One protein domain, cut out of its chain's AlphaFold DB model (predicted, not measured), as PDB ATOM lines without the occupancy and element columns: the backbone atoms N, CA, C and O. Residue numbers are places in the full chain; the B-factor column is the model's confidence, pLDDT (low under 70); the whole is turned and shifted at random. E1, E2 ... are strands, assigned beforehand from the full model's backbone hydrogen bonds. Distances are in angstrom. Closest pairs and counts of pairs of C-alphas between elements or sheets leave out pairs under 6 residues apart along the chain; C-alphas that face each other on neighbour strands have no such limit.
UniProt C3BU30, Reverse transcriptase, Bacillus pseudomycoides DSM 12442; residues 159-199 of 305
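Overview. This is residues 159 to 199 of the 305 residues of the protein "Reverse transcriptase" of Bacillus pseudomycoides DSM 12442 (UniProt C3BU30). A long two-stranded hairpin, E2 and E3, is bent into a wide V, and the short strand E1 lies beside the first part of E2 to make a small three-stranded sheet. Before E1, residues 159 to 170 form a hooked stretch with no named element that curves back toward the bend, and the whole is flat. The printed part has 41 residues with no named helix and three named strands, E1, E2 and E3 in that order along the chain and across the antiparallel sheet. The class is all strand. The whole is only just loose, close to compact, with a radius of gyration of the C-alphas of 11.2 A and spans of 30 by 24 by 8 A.

Along the chain. E2, residues 177 to 185, measures 19.4 A from first to last C-alpha, and it bends by 85 degrees at residue 180. E3, residues 191 to 199, measures 20.2 A and bends by 81 degrees at residue 195; it ends at C-alpha 199, at (260.916, 230.398, 237.743). E1, residues 171 to 174, measures 10.0 A and begins at C-alpha 171, at (259.032, 218.545, 241.995).

Arrangement. The three strands form a meander, each strand the antiparallel neighbour of the one before. E2 is the inner strand, and E1 and E3 are the edge strands. E2 and E3 form a hairpin, with an angle of 150 degrees between their directions. The C-alphas of Phe 179 and Pro 197 face each other at 4.2 A, and those of Lys 185 and Phe 191 at 4.6 A. Across this pair N 178 and O 198 are within hydrogen-bond range at 2.7 A, as are N 182 and O 194 at 2.8 A. E1 and E2 also form a hairpin, with an angle of 119 degrees between their directions. The C-alphas of Asp 173 and Thr 178 face each other at 4.4 A. N 174 and O 177 are within hydrogen-bond range at 2.8 A, as are N 179 and O 172 at 2.8 A. The C-alphas of the sheet lie up to 2.9 A off the best plane through them.

Size, cuts and confidence. The two C-alphas farthest apart are those of Glu 168 and Tyr 188, at 32.8 A, and the C-alphas of Arg 159 and Val 199 are 18.2 A apart. The printed part has no cut. Both links, E1 to E2 with 2 residues and E2 to E3 with 5 residues, are tight. The C-alphas of residues 159 to 170 lie 6 to 15 A from the mean of the C-alphas. The mean pLDDT of the printed part of this model is 90.3, and no printed residue is under 70.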
ATOM      1  N   ARG A 159     253.142 217.791 247.111       91.25
ATOM      2  CA  ARG A 159     253.251 217.984 248.565       91.25
ATOM      3  C   ARG A 159     252.762 219.370 249.020       91.25
ATOM      4  O   ARG A 159     253.190 220.395 248.483       91.25
ATOM      5  N   SER A 160     251.950 219.409 250.075       89.19
ATOM      6  CA  SER A 160     251.403 220.628 250.700       89.19
ATOM      7  C   SER A 160     251.241 220.437 252.215       89.19
ATOM      8  O   SER A 160     251.723 219.443 252.754       89.19
ATOM      9  N   ASP A 161     250.612 221.379 252.919       87.12
ATOM     10  CA  ASP A 161     250.329 221.196 254.352       87.12
ATOM     11  C   ASP A 161     249.293 220.086 254.611       87.12
ATOM     12  O   ASP A 161     249.490 219.282 255.519       87.12
ATOM     13  N   ASN A 162     248.279 219.947 253.748       83.81
ATOM     14  CA  ASN A 162     247.291 218.858 253.828       83.81
ATOM     15  C   ASN A 162     247.856 217.507 253.346       83.81
ATOM     16  O   ASN A 162     247.336 216.447 253.674       83.81
ATOM     17  N   PHE A 163     248.934 217.550 252.562       83.88
ATOM     18  CA  PHE A 163     249.571 216.398 251.924       83.88
ATOM     19  C   PHE A 163     251.053 216.372 252.298       83.88
ATOM     20  O   PHE A 163     251.918 216.755 251.507       83.88
ATOM     21  N   SER A 164     251.340 216.003 253.549       83.94
ATOM     22  CA  SER A 164     252.644 216.227 254.186       83.94
ATOM     23  C   SER A 164     253.658 215.093 253.997       83.94
ATOM     24  O   SER A 164     254.857 215.321 254.227       83.94
ATOM     25  N   LYS A 165     253.210 213.908 253.550       88.56
ATOM     26  CA  LYS A 165     254.051 212.719 253.331       88.56
ATOM     27  C   LYS A 165     255.180 213.005 252.339       88.56
ATOM     28  O   LYS A 165     255.070 213.882 251.480       88.56
ATOM     29  N   ARG A 166     256.295 212.291 252.509       89.62
ATOM     30  CA  ARG A 166     257.465 212.395 251.635       89.62
ATOM     31  C   ARG A 166     257.409 211.352 250.532       89.62
ATOM     32  O   ARG A 166     257.071 210.205 250.800       89.62
ATOM     33  N   HIS A 167     257.780 211.755 249.326       89.62
ATOM     34  CA  HIS A 167     257.871 210.881 248.160       89.62
ATOM     35  C   HIS A 167     259.170 211.153 247.395       89.62
ATOM     36  O   HIS A 167     259.776 212.214 247.534       89.62
ATOM     37  N   GLU A 168     259.596 210.200 246.569       89.06
ATOM     38  CA  GLU A 168     260.826 210.321 245.775       89.06
ATOM     39  C   GLU A 168     260.789 211.529 244.823       89.06
ATOM     40  O   GLU A 168     261.768 212.264 244.665       89.06
ATOM     41  N   HIS A 169     259.637 211.774 244.197       91.44
ATOM     42  CA  HIS A 169     259.438 212.881 243.272       91.44
ATOM     43  C   HIS A 169     258.427 213.882 243.838       91.44
ATOM     44  O   HIS A 169     257.224 213.643 243.819       91.44
ATOM     45  N   GLU A 170     258.916 215.039 244.296       93.31
ATOM     46  CA  GLU A 170     258.105 216.149 244.848       93.31
ATOM     47  C   GLU A 170     258.264 217.455 244.050       93.31
ATOM     48  O   GLU A 170     257.923 218.546 244.516       93.31
ATOM     49  N   SER A 171     258.881 217.386 242.869       93.25
ATOM     50  CA  SER A 171     259.032 218.545 241.995       93.25
ATOM     51  C   SER A 171     259.278 218.161 240.543       93.25
ATOM     52  O   SER A 171     259.829 217.095 240.249       93.25
ATOM     53  N   PHE A 172     258.912 219.061 239.639       91.81
ATOM     54  CA  PHE A 172     259.243 218.961 238.222       91.81
ATOM     55  C   PHE A 172     259.410 220.336 237.586       91.81
ATOM     56  O   PHE A 172     258.899 221.340 238.086       91.81
ATOM     57  N   ASP A 173     260.126 220.353 236.464       91.69
ATOM     58  CA  ASP A 173     260.274 221.530 235.621       91.69
ATOM     59  C   ASP A 173     259.332 221.430 234.415       91.69
ATOM     60  O   ASP A 173     259.339 220.429 233.700       91.69
ATOM     61  N   PHE A 174     258.566 222.485 234.147       89.31
ATOM     62  CA  PHE A 174     257.689 222.596 232.984       89.31
ATOM     63  C   PHE A 174     257.711 224.029 232.442       89.31
ATOM     64  O   PHE A 174     257.515 224.989 233.182       89.31
ATOM     65  N   LEU A 175     258.031 224.183 231.152       88.56
ATOM     66  CA  LEU A 175     258.081 225.470 230.434       88.56
ATOM     67  C   LEU A 175     258.832 226.604 231.164       88.56
ATOM     68  O   LEU A 175     258.443 227.772 231.132       88.56
ATOM     69  N   GLY A 176     259.946 226.256 231.813       90.69
ATOM     70  CA  GLY A 176     260.791 227.201 232.548       90.69
ATOM     71  C   GLY A 176     260.360 227.463 233.993       90.69
ATOM     72  O   GLY A 176     261.014 228.252 234.671       90.69
ATOM     73  N   TYR A 177     259.318 226.795 234.484       92.62
ATOM     74  CA  TYR A 177     258.881 226.826 235.875       92.62
ATOM     75  C   TYR A 177     259.262 225.544 236.602       92.62
ATOM     76  O   TYR A 177     259.106 224.469 236.047       92.62
ATOM     77  N   THR A 178     259.699 225.654 237.853       94.31
ATOM     78  CA  THR A 178     259.818 224.531 238.786       94.31
ATOM     79  C   THR A 178     258.607 224.514 239.714       94.31
ATOM     80  O   THR A 178     258.473 225.391 240.585       94.31
ATOM     81  N   PHE A 179     257.771 223.494 239.561       92.69
ATOM     82  CA  PHE A 179     256.656 223.168 240.444       92.69
ATOM     83  C   PHE A 179     257.182 222.397 241.653       92.69
ATOM     84  O   PHE A 179     257.885 221.402 241.491       92.69
ATOM     85  N   ARG A 180     256.911 222.899 242.862       93.25
ATOM     86  CA  ARG A 180     257.273 222.252 244.135       93.25
ATOM     87  C   ARG A 180     256.498 222.869 245.298       93.25
ATOM     88  O   ARG A 180     255.926 223.951 245.148       93.25
ATOM     89  N   ARG A 181     256.584 222.252 246.481       93.69
ATOM     90  CA  ARG A 181     256.118 222.840 247.750       93.69
ATOM     91  C   ARG A 181     256.850 224.155 248.053       93.69
ATOM     92  O   ARG A 181     258.085 224.187 248.090       93.69
ATOM     93  N   ARG A 182     256.103 225.238 248.281       91.62
ATOM     94  CA  ARG A 182     256.616 226.578 248.613       91.62
ATOM     95  C   ARG A 182     255.710 227.280 249.614       91.62
ATOM     96  O   ARG A 182     254.518 227.006 249.667       91.62
ATOM     97  N   TRP A 183     256.287 228.225 250.346       90.12
ATOM     98  CA  TRP A 183     255.536 229.163 251.171       90.12
ATOM     99  C   TRP A 183     254.752 230.150 250.304       90.12
ATOM    100  O   TRP A 183     255.318 230.769 249.397       90.12
ATOM    101  N   ALA A 184     253.473 230.324 250.619       87.94
ATOM    102  CA  ALA A 184     252.598 231.344 250.062       87.94
ATOM    103  C   ALA A 184     251.902 232.112 251.191       87.94
ATOM    104  O   ALA A 184     251.701 231.586 252.285       87.94
ATOM    105  N   LYS A 185     251.561 233.374 250.919       88.31
ATOM    106  CA  LYS A 185     250.805 234.234 251.831       88.31
ATOM    107  C   LYS A 185     249.342 234.233 251.397       88.31
ATOM    108  O   LYS A 185     249.055 234.498 250.230       88.31
ATOM    109  N   SER A 186     248.435 233.925 252.315       87.69
ATOM    110  CA  SER A 186     246.994 233.984 252.082       87.69
ATOM    111  C   SER A 186     246.506 235.436 252.038       87.69
ATOM    112  O   SER A 186     247.198 236.358 252.483       87.69
ATOM    113  N   LYS A 187     245.271 235.645 251.566       86.88
ATOM    114  CA  LYS A 187     244.604 236.957 251.633       86.88
ATOM    115  C   LYS A 187     244.474 237.505 253.061       86.88
ATOM    116  O   LYS A 187     244.429 238.714 253.234       86.88
ATOM    117  N   TYR A 188     244.473 236.631 254.067       91.06
ATOM    118  CA  TYR A 188     244.359 236.988 255.484       91.06
ATOM    119  C   TYR A 188     245.719 237.189 256.165       91.06
ATOM    120  O   TYR A 188     245.801 237.338 257.376       91.06
ATOM    121  N   GLY A 189     246.812 237.156 255.401       88.25
ATOM    122  CA  GLY A 189     248.158 237.379 255.920       88.25
ATOM    123  C   GLY A 189     248.834 236.159 256.542       88.25
ATOM    124  O   GLY A 189     250.024 236.235 256.840       88.25
ATOM    125  N   THR A 190     248.128 235.036 256.664       90.69
ATOM    126  CA  THR A 190     248.692 233.767 257.133       90.69
ATOM    127  C   THR A 190     249.571 233.119 256.070       90.69
ATOM    128  O   THR A 190     249.326 233.241 254.867       90.69
ATOM    129  N   PHE A 191     250.608 232.419 256.513       90.25
ATOM    130  CA  PHE A 191     251.525 231.709 255.635       90.25
ATOM    131  C   PHE A 191     251.230 230.214 255.655       90.25
ATOM    132  O   PHE A 191     250.998 229.644 256.716       90.25
ATOM    133  N   PHE A 192     251.261 229.584 254.486       91.38
ATOM    134  CA  PHE A 192     251.017 228.151 254.326       91.38
ATOM    135  C   PHE A 192     251.882 227.588 253.199       91.38
ATOM    136  O   PHE A 192     252.386 228.336 252.351       91.38
ATOM    137  N   HIS A 193     252.067 226.272 253.173       91.19
ATOM    138  CA  HIS A 193     252.745 225.603 252.077       91.19
ATOM    139  C   HIS A 193     251.762 225.114 251.025       91.19
ATOM    140  O   HIS A 193     250.862 224.318 251.284       91.19
ATOM    141  N   VAL A 194     252.040 225.508 249.790       90.50
ATOM    142  CA  VAL A 194     251.287 225.113 248.606       90.50
ATOM    143  C   VAL A 194     252.232 224.583 247.539       90.50
ATOM    144  O   VAL A 194     253.402 224.973 247.465       90.50
ATOM    145  N   PHE A 195     251.731 223.683 246.705       91.00
ATOM    146  CA  PHE A 195     252.445 223.227 245.525       91.00
ATOM    147  C   PHE A 195     252.226 224.233 244.390       91.00
ATOM    148  O   PHE A 195     251.128 224.341 243.856       91.00
ATOM    149  N   THR A 196     253.241 225.037 244.064       91.06
ATOM    150  CA  THR A 196     253.078 226.163 243.126       91.06
ATOM    151  C   THR A 196     254.325 226.388 242.262       91.06
ATOM    152  O   THR A 196     255.458 226.169 242.731       91.06
ATOM    153  N   PRO A 197     254.162 226.801 240.989       92.75
ATOM    154  CA  PRO A 197     255.286 227.086 240.113       92.75
ATOM    155  C   PRO A 197     256.020 228.368 240.506       92.75
ATOM    156  O   PRO A 197     255.438 229.389 240.862       92.75
ATOM    157  N   ALA A 198     257.339 228.341 240.349       93.75
ATOM    158  CA  ALA A 198     258.152 229.548 240.256       93.75
ATOM    159  C   ALA A 198     259.207 229.353 239.174       93.75
ATOM    160  O   ALA A 198     259.499 228.220 238.805       93.75
ATOM    161  N   VAL A 199     259.798 230.440 238.694       94.69
ATOM    162  CA  VAL A 199     260.916 230.398 237.743       94.69
ATOM    163  C   VAL A 199     261.962 229.340 238.114       94.69
ATOM    164  O   VAL A 199     262.405 229.244 239.264       94.69
TER     165      VAL A 199